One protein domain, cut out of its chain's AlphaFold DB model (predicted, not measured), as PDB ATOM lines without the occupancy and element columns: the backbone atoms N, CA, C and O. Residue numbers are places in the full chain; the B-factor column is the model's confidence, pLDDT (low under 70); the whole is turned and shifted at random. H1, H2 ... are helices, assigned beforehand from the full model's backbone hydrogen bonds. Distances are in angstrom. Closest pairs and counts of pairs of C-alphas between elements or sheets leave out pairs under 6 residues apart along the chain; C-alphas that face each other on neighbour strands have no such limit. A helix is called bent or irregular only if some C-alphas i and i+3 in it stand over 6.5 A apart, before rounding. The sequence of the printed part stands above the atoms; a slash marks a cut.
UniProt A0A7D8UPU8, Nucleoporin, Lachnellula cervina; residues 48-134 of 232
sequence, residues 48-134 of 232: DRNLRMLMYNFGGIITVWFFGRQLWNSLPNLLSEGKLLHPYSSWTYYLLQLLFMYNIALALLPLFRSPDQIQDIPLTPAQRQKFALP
ATOM      1  N   ASP A  48      69.595  17.411  44.656       72.31
ATOM      2  CA  ASP A  48      70.004  17.288  43.242       72.31
ATOM      3  C   ASP A  48      69.522  18.440  42.344       72.31
ATOM      4  O   ASP A  48      70.139  18.749  41.324       72.31
ATOM      5  N   ARG A  49      68.422  19.109  42.718       71.62
ATOM      6  CA  ARG A  49      67.924  20.309  42.029       71.62
ATOM      7  C   ARG A  49      68.946  21.449  42.068       71.62
ATOM      8  O   ARG A  49      69.179  22.069  41.032       71.62
ATOM      9  N   ASN A  50      69.587  21.677  43.216       75.75
ATOM     10  CA  ASN A  50      70.622  22.703  43.363       75.75
ATOM     11  C   ASN A  50      71.864  22.337  42.540       75.75
ATOM     12  O   ASN A  50      72.443  23.203  41.891       75.75
ATOM     13  N   LEU A  51      72.219  21.049  42.480       78.62
ATOM     14  CA  LEU A  51      73.343  20.560  41.675       78.62
ATOM     15  C   LEU A  51      73.097  20.738  40.170       78.62
ATOM     16  O   LEU A  51      73.952  21.241  39.449       78.62
ATOM     17  N   ARG A  52      71.908  20.375  39.679       76.94
ATOM     18  CA  ARG A  52      71.542  20.579  38.269       76.94
ATOM     19  C   ARG A  52      71.540  22.064  37.913       76.94
ATOM     20  O   ARG A  52      72.051  22.438  36.862       76.94
ATOM     21  N   MET A  53      71.015  22.911  38.799       74.88
ATOM     22  CA  MET A  53      71.052  24.366  38.635       74.88
ATOM     23  C   MET A  53      72.492  24.885  38.564       74.88
ATOM     24  O   MET A  53      72.813  25.669  37.673       74.88
ATOM     25  N   LEU A  54      73.372  24.404  39.444       83.62
ATOM     26  CA  LEU A  54      74.798  24.713  39.430       83.62
ATOM     27  C   LEU A  54      75.431  24.333  38.082       83.62
ATOM     28  O   LEU A  54      76.049  25.178  37.439       83.62
ATOM     29  N   MET A  55      75.208  23.102  37.610       83.19
ATOM     30  CA  MET A  55      75.744  22.610  36.335       83.19
ATOM     31  C   MET A  55      75.302  23.460  35.139       83.19
ATOM     32  O   MET A  55      76.134  23.811  34.303       83.19
ATOM     33  N   TYR A  56      74.019  23.829  35.056       83.31
ATOM     34  CA  TYR A  56      73.528  24.669  33.959       83.31
ATOM     35  C   TYR A  56      74.122  26.079  33.989       83.31
ATOM     36  O   TYR A  56      74.486  26.599  32.936       83.31
ATOM     37  N   ASN A  57      74.262  26.692  35.169       84.25
ATOM     38  CA  ASN A  57      74.879  28.017  35.274       84.25
ATOM     39  C   ASN A  57      76.379  27.977  34.935       84.25
ATOM     40  O   ASN A  57      76.858  28.862  34.229       84.25
ATOM     41  N   PHE A  58      77.105  26.929  35.343       85.81
ATOM     42  CA  PHE A  58      78.493  26.709  34.917       85.81
ATOM     43  C   PHE A  58      78.611  26.536  33.399       85.81
ATOM     44  O   PHE A  58      79.444  27.186  32.766       85.81
ATOM     45  N   GLY A  59      77.746  25.714  32.798       87.69
ATOM     46  CA  GLY A  59      77.674  25.568  31.344       87.69
ATOM     47  C   GLY A  59      77.372  26.895  30.638       87.69
ATOM     48  O   GLY A  59      77.972  27.195  29.605       87.69
ATOM     49  N   GLY A  60      76.509  27.731  31.225       85.31
ATOM     50  CA  GLY A  60      76.219  29.089  30.762       85.31
ATOM     51  C   GLY A  60      77.454  29.991  30.739       85.31
ATOM     52  O   GLY A  60      77.719  30.617  29.716       85.31
ATOM     53  N   ILE A  61      78.262  29.996  31.806       87.69
ATOM     54  CA  ILE A  61      79.520  30.767  31.861       87.69
ATOM     55  C   ILE A  61      80.485  30.324  30.765       87.69
ATOM     56  O   ILE A  61      81.026  31.166  30.051       87.69
ATOM     57  N   ILE A  62      80.681  29.013  30.601       88.81
ATOM     58  CA  ILE A  62      81.574  28.467  29.568       88.81
ATOM     59  C   ILE A  62      81.087  28.882  28.176       88.81
ATOM     60  O   ILE A  62      81.882  29.289  27.332       88.81
ATOM     61  N   THR A  63      79.773  28.833  27.959       88.25
ATOM     62  CA  THR A  63      79.147  29.235  26.699       88.25
ATOM     63  C   THR A  63      79.370  30.722  26.430       88.25
ATOM     64  O   THR A  63      79.886  31.074  25.375       88.25
ATOM     65  N   VAL A  64      79.059  31.604  27.383       88.38
ATOM     66  CA  VAL A  64      79.277  33.055  27.241       88.38
ATOM     67  C   VAL A  64      80.750  33.383  27.020       88.38
ATOM     68  O   VAL A  64      81.060  34.228  26.185       88.38
ATOM     69  N   TRP A  65      81.662  32.699  27.710       88.06
ATOM     70  CA  TRP A  65      83.098  32.877  27.521       88.06
ATOM     71  C   TRP A  65      83.535  32.488  26.105       88.06
ATOM     72  O   TRP A  65      84.196  33.272  25.423       88.06
ATOM     73  N   PHE A  66      83.109  31.315  25.629       90.06
ATOM     74  CA  PHE A  66      83.427  30.834  24.286       90.06
ATOM     75  C   PHE A  66      82.842  31.747  23.202       90.06
ATOM     76  O   PHE A  66      83.565  32.194  22.314       90.06
ATOM     77  N   PHE A  67      81.555  32.090  23.302       86.75
ATOM     78  CA  PHE A  67      80.898  32.985  22.352       86.75
ATOM     79  C   PHE A  67      81.478  34.395  22.397       86.75
ATOM     80  O   PHE A  67      81.715  34.964  21.340       86.75
ATOM     81  N   GLY A  68      81.770  34.947  23.577       85.25
ATOM     82  CA  GLY A  68      82.407  36.256  23.717       85.25
ATOM     83  C   GLY A  68      83.781  36.295  23.050       85.25
ATOM     84  O   GLY A  68      84.060  37.198  22.260       85.25
ATOM     85  N   ARG A  69      84.608  35.265  23.279       85.62
ATOM     86  CA  ARG A  69      85.908  35.097  22.611       85.62
ATOM     87  C   ARG A  69      85.742  35.029  21.095       85.62
ATOM     88  O   ARG A  69      86.471  35.691  20.358       85.62
ATOM     89  N   GLN A  70      84.764  34.257  20.634       84.56
ATOM     90  CA  GLN A  70      84.563  34.025  19.215       84.56
ATOM     91  C   GLN A  70      83.973  35.234  18.488       84.56
ATOM     92  O   GLN A  70      84.357  35.508  17.350       84.56
ATOM     93  N   LEU A  71      83.116  36.004  19.157       84.62
ATOM     94  CA  LEU A  71      82.569  37.261  18.656       84.62
ATOM     95  C   LEU A  71      83.664  38.326  18.528       84.62
ATOM     96  O   LEU A  71      83.730  39.005  17.507       84.62
ATOM     97  N   TRP A  72      84.568  38.409  19.510       81.56
ATOM     98  CA  TRP A  72      85.714  39.322  19.472       81.56
ATOM     99  C   TRP A  72      86.662  39.013  18.306       81.56
ATOM    100  O   TRP A  72      87.118  39.918  17.613       81.56
ATOM    101  N   ASN A  73      86.901  37.725  18.046       82.75
ATOM    102  CA  ASN A  73      87.745  37.277  16.938       82.75
ATOM    103  C   ASN A  73      87.079  37.459  15.562       82.75
ATOM    104  O   ASN A  73      87.764  37.743  14.585       82.75
ATOM    105  N   SER A  74      85.757  37.279  15.470       82.50
ATOM    106  CA  SER A  74      85.035  37.285  14.186       82.50
ATOM    107  C   SER A  74      84.560  38.677  13.764       82.50
ATOM    108  O   SER A  74      84.388  38.932  12.574       82.50
ATOM    109  N   LEU A  75      84.331  39.584  14.719       79.94
ATOM    110  CA  LEU A  75      83.780  40.922  14.476       79.94
ATOM    111  C   LEU A  75      84.662  42.042  15.064       79.94
ATOM    112  O   LEU A  75      84.147  42.926  15.760       79.94
ATOM    113  N   PRO A  76      85.973  42.088  14.745       76.75
ATOM    114  CA  PRO A  76      86.848  43.146  15.247       76.75
ATOM    115  C   PRO A  76      86.364  44.534  14.797       76.75
ATOM    116  O   PRO A  76      86.451  45.498  15.548       76.75
ATOM    117  N   ASN A  77      85.743  44.645  13.620       74.88
ATOM    118  CA  ASN A  77      85.289  45.924  13.062       74.88
ATOM    119  C   ASN A  77      84.136  46.600  13.823       74.88
ATOM    120  O   ASN A  77      83.913  47.792  13.617       74.88
ATOM    121  N   LEU A  78      83.402  45.868  14.667       73.56
ATOM    122  CA  LEU A  78      82.270  46.396  15.444       73.56
ATOM    123  C   LEU A  78      82.609  46.582  16.925       73.56
ATOM    124  O   LEU A  78      82.033  47.457  17.572       73.56
ATOM    125  N   LEU A  79      83.526  45.762  17.442       74.38
ATOM    126  CA  LEU A  79      83.836  45.662  18.868       74.38
ATOM    127  C   LEU A  79      85.184  46.290  19.251       74.38
ATOM    128  O   LEU A  79      85.450  46.406  20.437       74.38
ATOM    129  N   SER A  80      86.015  46.706  18.287       74.06
ATOM    130  CA  SER A  80      87.314  47.354  18.557       74.06
ATOM    131  C   SER A  80      87.186  48.833  18.930       74.06
ATOM    132  O   SER A  80      86.153  49.467  18.696       74.06
ATOM    133  N   GLU A  81      88.262  49.395  19.488       69.19
ATOM    134  CA  GLU A  81      88.325  50.790  19.933       69.19
ATOM    135  C   GLU A  81      87.889  51.782  18.837       69.19
ATOM    136  O   GLU A  81      88.229  51.649  17.660       69.19
ATOM    137  N   GLY A  82      87.089  52.780  19.226       69.00
ATOM    138  CA  GLY A  82      86.569  53.811  18.318       69.00
ATOM    139  C   GLY A  82      85.303  53.429  17.537       69.00
ATOM    140  O   GLY A  82      84.863  54.193  16.677       69.00
ATOM    141  N   LYS A  83      84.695  52.268  17.814       77.69
ATOM    142  CA  LYS A  83      83.429  51.827  17.203       77.69
ATOM    143  C   LYS A  83      82.236  52.028  18.138       77.69
ATOM    144  O   LYS A  83      82.382  52.058  19.357       77.69
ATOM    145  N   LEU A  84      81.036  52.120  17.555       75.81
ATOM    146  CA  LEU A  84      79.791  52.452  18.266       75.81
ATOM    147  C   LEU A  84      79.472  51.509  19.442       75.81
ATOM    148  O   LEU A  84      78.888  51.945  20.429       75.81
ATOM    149  N   LEU A  85      79.858  50.232  19.354       77.75
ATOM    150  CA  LEU A  85      79.538  49.219  20.369       77.75
ATOM    151  C   LEU A  85      80.669  48.960  21.373       77.75
ATOM    152  O   LEU A  85      80.437  48.279  22.371       77.75
ATOM    153  N   HIS A  86      81.861  49.525  21.163       80.00
ATOM    154  CA  HIS A  86      83.022  49.340  22.039       80.00
ATOM    155  C   HIS A  86      82.739  49.629  23.528       80.00
ATOM    156  O   HIS A  86      83.004  48.753  24.354       80.00
ATOM    157  N   PRO A  87      82.146  50.783  23.915       81.44
ATOM    158  CA  PRO A  87      81.908  51.068  25.331       81.44
ATOM    159  C   PRO A  87      80.872  50.128  25.962       81.44
ATOM    160  O   PRO A  87      80.932  49.880  27.160       81.44
ATOM    161  N   TYR A  88      79.946  49.566  25.182       83.06
ATOM    162  CA  TYR A  88      78.897  48.681  25.696       83.06
ATOM    163  C   TYR A  88      79.327  47.211  25.741       83.06
ATOM    164  O   TYR A  88      78.849  46.456  26.590       83.06
ATOM    165  N   SER A  89      80.238  46.789  24.860       80.50
ATOM    166  CA  SER A  89      80.647  45.386  24.725       80.50
ATOM    167  C   SER A  89      81.292  44.833  25.998       80.50
ATOM    168  O   SER A  89      80.964  43.730  26.431       80.50
ATOM    169  N   SER A  90      82.187  45.594  26.628       82.56
ATOM    170  CA  SER A  90      82.875  45.143  27.845       82.56
ATOM    171  C   SER A  90      81.914  45.049  29.033       82.56
ATOM    172  O   SER A  90      81.900  44.051  29.752       82.56
ATOM    173  N   TRP A  91      81.048  46.052  29.209       85.25
ATOM    174  CA  TRP A  91      80.064  46.076  30.296       85.25
ATOM    175  C   TRP A  91      79.006  44.985  30.160       85.25
ATOM    176  O   TRP A  91      78.663  44.346  31.151       85.25
ATOM    177  N   THR A  92      78.510  44.738  28.946       85.50
ATOM    178  CA  THR A  92      77.538  43.664  28.693       85.50
ATOM    179  C   THR A  92      78.135  42.290  28.973       85.50
ATOM    180  O   THR A  92      77.486  41.481  29.634       85.50
ATOM    181  N   TYR A  93      79.386  42.045  28.567       85.12
ATOM    182  CA  TYR A  93      80.103  40.809  28.879       85.12
ATOM    183  C   TYR A  93      80.231  40.581  30.395       85.12
ATOM    184  O   TYR A  93      79.860  39.515  30.895       85.12
ATOM    185  N   TYR A  94      80.673  41.595  31.148       87.31
ATOM    186  CA  TYR A  94      80.788  41.485  32.606       87.31
ATOM    187  C   TYR A  94      79.432  41.342  33.303       87.31
ATOM    188  O   TYR A  94      79.325  40.561  34.245       87.31
ATOM    189  N   LEU A  95      78.385  42.034  32.840       89.31
ATOM    190  CA  LEU A  95      77.028  41.898  33.382       89.31
ATOM    191  C   LEU A  95      76.468  40.490  33.183       89.31
ATOM    192  O   LEU A  95      75.920  39.912  34.120       89.31
ATOM    193  N   LEU A  96      76.640  39.920  31.988       85.50
ATOM    194  CA  LEU A  96      76.263  38.538  31.698       85.50
ATOM    195  C   LEU A  96      76.995  37.572  32.633       85.50
ATOM    196  O   LEU A  96      76.363  36.719  33.252       85.50
ATOM    197  N   GLN A  97      78.308  37.739  32.796       86.19
ATOM    198  CA  GLN A  97      79.100  36.895  33.687       86.19
ATOM    199  C   GLN A  97      78.678  37.042  35.158       86.19
ATOM    200  O   GLN A  97      78.548  36.040  35.864       86.19
ATOM    201  N   LEU A  98      78.408  38.266  35.613       87.00
ATOM    202  CA  LEU A  98      77.970  38.551  36.977       87.00
ATOM    203  C   LEU A  98      76.592  37.948  37.268       87.00
ATOM    204  O   LEU A  98      76.389  37.405  38.351       87.00
ATOM    205  N   LEU A  99      75.677  37.957  36.296       86.25
ATOM    206  CA  LEU A  99      74.365  37.320  36.413       86.25
ATOM    207  C   LEU A  99      74.490  35.807  36.644       86.25
ATOM    208  O   LEU A  99      73.866  35.268  37.561       86.25
ATOM    209  N   PHE A 100      75.322  35.112  35.860       80.56
ATOM    210  CA  PHE A 100      75.549  33.677  36.062       80.56
ATOM    211  C   PHE A 100      76.258  33.381  37.389       80.56
ATOM    212  O   PHE A 100      75.864  32.455  38.097       80.56
ATOM    213  N   MET A 101      77.253  34.187  37.767       81.38
ATOM    214  CA  MET A 101      77.953  34.048  39.050       81.38
ATOM    215  C   MET A 101      77.019  34.257  40.245       81.38
ATOM    216  O   MET A 101      77.086  33.508  41.217       81.38
ATOM    217  N   TYR A 102      76.110  35.229  40.164       83.31
ATOM    218  CA  TYR A 102      75.105  35.468  41.195       83.31
ATOM    219  C   TYR A 102      74.161  34.267  41.356       83.31
ATOM    220  O   TYR A 102      73.920  33.813  42.474       83.31
ATOM    221  N   ASN A 103      73.701  33.678  40.248       82.44
ATOM    222  CA  ASN A 103      72.877  32.466  40.289       82.44
ATOM    223  C   ASN A 103      73.621  31.262  40.891       82.44
ATOM    224  O   ASN A 103      73.031  30.484  41.642       82.44
ATOM    225  N   ILE A 104      74.921  31.121  40.614       79.06
ATOM    226  CA  ILE A 104      75.773  30.095  41.236       79.06
ATOM    227  C   ILE A 104      75.891  30.330  42.744       79.06
ATOM    228  O   ILE A 104      75.733  29.389  43.520       79.06
ATOM    229  N   ALA A 105      76.115  31.574  43.172       78.94
ATOM    230  CA  ALA A 105      76.209  31.917  44.588       78.94
ATOM    231  C   ALA A 105      74.914  31.581  45.346       78.94
ATOM    232  O   ALA A 105      74.970  31.014  46.436       78.94
ATOM    233  N   LEU A 106      73.746  31.845  44.749       75.62
ATOM    234  CA  LEU A 106      72.457  31.455  45.326       75.62
ATOM    235  C   LEU A 106      72.277  29.932  45.400       75.62
ATOM    236  O   LEU A 106      71.786  29.426  46.408       75.62
ATOM    237  N   ALA A 107      72.708  29.191  44.378       73.25
ATOM    238  CA  ALA A 107      72.647  27.727  44.378       73.25
ATOM    239  C   ALA A 107      73.600  27.084  45.408       73.25
ATOM    240  O   ALA A 107      73.315  26.000  45.920       73.25
ATOM    241  N   LEU A 108      74.710  27.756  45.733       73.44
ATOM    242  CA  LEU A 108      75.676  27.342  46.758       73.44
ATOM    243  C   LEU A 108      75.322  27.839  48.166       73.44
ATOM    244  O   LEU A 108      75.856  27.327  49.146       73.44
ATOM    245  N   LEU A 109      74.393  28.786  48.304       71.19
ATOM    246  CA  LEU A 109      73.923  29.299  49.593       71.19
ATOM    247  C   LEU A 109      73.509  28.202  50.605       71.19
ATOM    248  O   LEU A 109      73.925  28.294  51.762       71.19
ATOM    249  N   PRO A 110      72.748  27.148  50.235       65.62
ATOM    250  CA  PRO A 110      72.402  26.076  51.171       65.62
ATOM    251  C   PRO A 110      73.596  25.207  51.596       65.62
ATOM    252  O   PRO A 110      73.457  24.456  52.553       65.62
ATOM    253  N   LEU A 111      74.756  25.299  50.931       67.31
ATOM    254  CA  LEU A 111      75.972  24.567  51.310       67.31
ATOM    255  C   LEU A 111      76.701  25.231  52.487       67.31
ATOM    256  O   LEU A 111      77.276  24.546  53.326       67.31
ATOM    257  N   PHE A 112      76.655  26.563  52.563       65.94
ATOM    258  CA  PHE A 112      77.265  27.335  53.651       65.94
ATOM    259  C   PHE A 112      76.328  27.536  54.845       65.94
ATOM    260  O   PHE A 112      76.749  28.015  55.898       65.94
ATOM    261  N   ARG A 113      75.048  27.181  54.699       67.00
ATOM    262  CA  ARG A 113      74.079  27.226  55.789       67.00
ATOM    263  C   ARG A 113      74.192  25.947  56.618       67.00
ATOM    264  O   ARG A 113      73.759  24.883  56.186       67.00
ATOM    265  N   SER A 114      74.744  26.065  57.824       61.88
ATOM    266  CA  SER A 114      74.766  24.971  58.797       61.88
ATOM    267  C   SER A 114      73.345  24.463  59.087       61.88
ATOM    268  O   SER A 114      72.423  25.279  59.183       61.88
ATOM    269  N   PRO A 115      73.147  23.143  59.256       62.88
ATOM    270  CA  PRO A 115      71.840  22.590  59.587       62.88
ATOM    271  C   PRO A 115      71.374  23.098  60.959       62.88
ATOM    272  O   PRO A 115      72.072  22.930  61.960       62.88
ATOM    273  N   ASP A 116      70.190  23.717  61.003       65.75
ATOM    274  CA  ASP A 116      69.562  24.155  62.255       65.75
ATOM    275  C   ASP A 116      69.187  22.932  63.114       65.75
ATOM    276  O   ASP A 116      68.592  21.966  62.630       65.75
ATOM    277  N   GLN A 117      69.547  22.971  64.399       65.25
ATOM    278  CA  GLN A 117      69.303  21.893  65.359       65.25
ATOM    279  C   GLN A 117      67.922  21.976  66.026       65.25
ATOM    280  O   GLN A 117      67.607  21.097  66.837       65.25
ATOM    281  N   ILE A 118      67.118  22.999  65.692       66.00
ATOM    282  CA  ILE A 118      65.714  23.172  66.106       66.00
ATOM    283  C   ILE A 118      65.562  22.910  67.614       66.00
ATOM    284  O   ILE A 118      64.865  21.998  68.060       66.00
ATOM    285  N   GLN A 119      66.356  23.638  68.403       65.12
ATOM    286  CA  GLN A 119      66.398  23.495  69.862       65.12
ATOM    287  C   GLN A 119      65.326  24.329  70.579       65.12
ATOM    288  O   GLN A 119      65.068  24.112  71.758       65.12
ATOM    289  N   ASP A 120      64.697  25.261  69.865       60.81
ATOM    290  CA  ASP A 120      63.624  26.142  70.326       60.81
ATOM    291  C   ASP A 120      62.286  25.416  70.520       60.81
ATOM    292  O   ASP A 120      61.464  25.839  71.332       60.81
ATOM    293  N   ILE A 121      62.072  24.301  69.819       65.00
ATOM    294  CA  ILE A 121      60.853  23.499  69.940       65.00
ATOM    295  C   ILE A 121      61.117  22.340  70.913       65.00
ATOM    296  O   ILE A 121      61.956  21.477  70.624       65.00
ATOM    297  N   PRO A 122      60.399  22.261  72.053       61.09
ATOM    298  CA  PRO A 122      60.560  21.175  73.013       61.09
ATOM    299  C   PRO A 122      59.975  19.873  72.447       61.09
ATOM    300  O   PRO A 122      58.822  19.513  72.683       61.09
ATOM    301  N   LEU A 123      60.788  19.150  71.678       62.62
ATOM    302  CA  LEU A 123      60.483  17.821  71.153       62.62
ATOM    303  C   LEU A 123      61.082  16.747  72.064       62.62
ATOM    304  O   LEU A 123      62.255  16.816  72.438       62.62
ATOM    305  N   THR A 124      60.310  15.703  72.370       65.12
ATOM    306  CA  THR A 124      60.853  14.526  73.070       65.12
ATOM    307  C   THR A 124      61.928  13.828  72.217       65.12
ATOM    308  O   THR A 124      61.860  13.876  70.982       65.12
ATOM    309  N   PRO A 125      62.906  13.122  72.819       59.94
ATOM    310  CA  PRO A 125      63.958  12.427  72.067       59.94
ATOM    311  C   PRO A 125      63.417  11.453  71.006       59.94
ATOM    312  O   PRO A 125      63.923  11.406  69.886       59.94
ATOM    313  N   ALA A 126      62.319  10.752  71.310       59.19
ATOM    314  CA  ALA A 126      61.637   9.860  70.370       59.19
ATOM    315  C   ALA A 126      60.941  10.611  69.215       59.19
ATOM    316  O   ALA A 126      60.826  10.084  68.110       59.19
ATOM    317  N   GLN A 127      60.484  11.849  69.436       68.25
ATOM    318  CA  GLN A 127      59.948  12.704  68.372       68.25
ATOM    319  C   GLN A 127      61.073  13.241  67.481       68.25
ATOM    320  O   GLN A 127      60.924  13.223  66.263       68.25
ATOM    321  N   ARG A 128      62.225  13.625  68.048       72.12
ATOM    322  CA  ARG A 128      63.406  14.061  67.274       72.12
ATOM    323  C   ARG A 128      63.909  12.969  66.330       72.12
ATOM    324  O   ARG A 128      64.193  13.261  65.170       72.12
ATOM    325  N   GLN A 129      63.908  11.711  66.779       68.38
ATOM    326  CA  GLN A 129      64.247  10.559  65.936       68.38
ATOM    327  C   GLN A 129      63.324  10.422  64.714       68.38
ATOM    328  O   GLN A 129      63.799  10.115  63.624       68.38
ATOM    329  N   LYS A 130      62.024  10.721  64.847       71.00
ATOM    330  CA  LYS A 130      61.074  10.685  63.716       71.00
ATOM    331  C   LYS A 130      61.305  11.796  62.691       71.00
ATOM    332  O   LYS A 130      60.943  11.629  61.531       71.00
ATOM    333  N   PHE A 131      61.911  12.905  63.104       67.62
ATOM    334  CA  PHE A 131      62.250  14.029  62.228       67.62
ATOM    335  C   PHE A 131      63.699  13.997  61.733       67.62
ATOM    336  O   PHE A 131      64.141  14.968  61.121       67.62
ATOM    337  N   ALA A 132      64.428  12.902  61.994       67.25
ATOM    338  CA  ALA A 132      65.860  12.767  61.719       67.25
ATOM    339  C   ALA A 132      66.699  13.931  62.291       67.25
ATOM    340  O   ALA A 132      67.702  14.336  61.708       67.25
ATOM    341  N   LEU A 133      66.270  14.490  63.429       66.50
ATOM    342  CA  LEU A 133      66.990  15.546  64.138       66.50
ATOM    343  C   LEU A 133      68.022  14.919  65.089       66.50
ATOM    344  O   LEU A 133      67.716  13.901  65.720       66.50
ATOM    345  N   PRO A 134      69.214  15.524  65.257       64.69
ATOM    346  CA  PRO A 134      70.194  15.048  66.224       64.69
ATOM    347  C   PRO A 134      69.608  15.086  67.647       64.69
ATOM    348  O   PRO A 134      68.762  15.948  67.946       64.69
TER     349      PRO A 134
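This is residues 48 to 134 of the 232 residues of the protein "Nucleoporin" of Lachnellula cervina (UniProt A0A7D8UPU8). Two long helices, H1 and H3, run side by side in opposite directions, with the short helix H2 in the turn at one end and a long tail beyond the other end. That tail begins at residue 113, has no named element up to residue 124, and then holds the small helix H4, residues 125 to 130, which touches no other helix; residues 131 to 134 follow it. The printed part has 87 residues with four named helices, H1, H2, H3 and H4 in that order, and no named strand; the class is all helix. The whole is extended, with a radius of gyration of the C-alphas of 22.7 A, and its C-alphas span 72 by 21 by 12 A, the tail adding to the length of the helix pair.

H1 covers residues 48 to 74 and measures 38.3 A from its first C-alpha, at (70.004, 17.288, 43.242), to its last, at (85.035, 37.285, 14.186). H2 is residues 76 to 79. H3 covers residues 86 to 112, 38.9 A from first to last C-alpha, and begins with C-alpha 86 at (83.022, 49.340, 22.039). H3 has a kink of 32 degrees near residue 106 and is irregular, but only just: C-alphas 107 and 110 are 7.0 A apart. H4 is residues 125 to 130, 9.0 A long, and ends with C-alpha 130 at (61.074, 10.685, 63.716).

H1 and H3 touch, with 21 pairs of C-alphas within 8 A. They run opposite ways at a shallow tilt of 16 degrees, and their closest C-alphas, those of Asn 50 and Ala 107, are 5.5 A apart. H1 and H2 are close but not clearly touching, the closest C-alphas being those of Trp 72 and Leu 79 at 6.6 A. H2 and H3 only just touch, and only at the corner by their link, with 3 pairs of C-alphas within 8 A; H3 takes part with residues 86 to 89 alone, and the closest C-alphas are those of Leu 79 and His 86 at 4.9 A. H4 is apart from H1, H2 and H3. In H1 every O i to N i+4 pair is within hydrogen-bond range, against 18 of 23 in H3 and 1 of 2 in H4; H2 is too short for such a pair.

The outline is a rod, but only just. The two C-alphas farthest apart, those of Gly 82 and Ala 126, are 72.5 A from each other. The printed part has no cut. The link from H1 to H2 is tight, that from H2 to H3 is short, and that from H3 to H4 is long, with 12 residues. The mean pLDDT of the printed part is 76.6; the values under 70 are at residues 81 to 82, 110 to 127, 129 and 131 to 134 of this model.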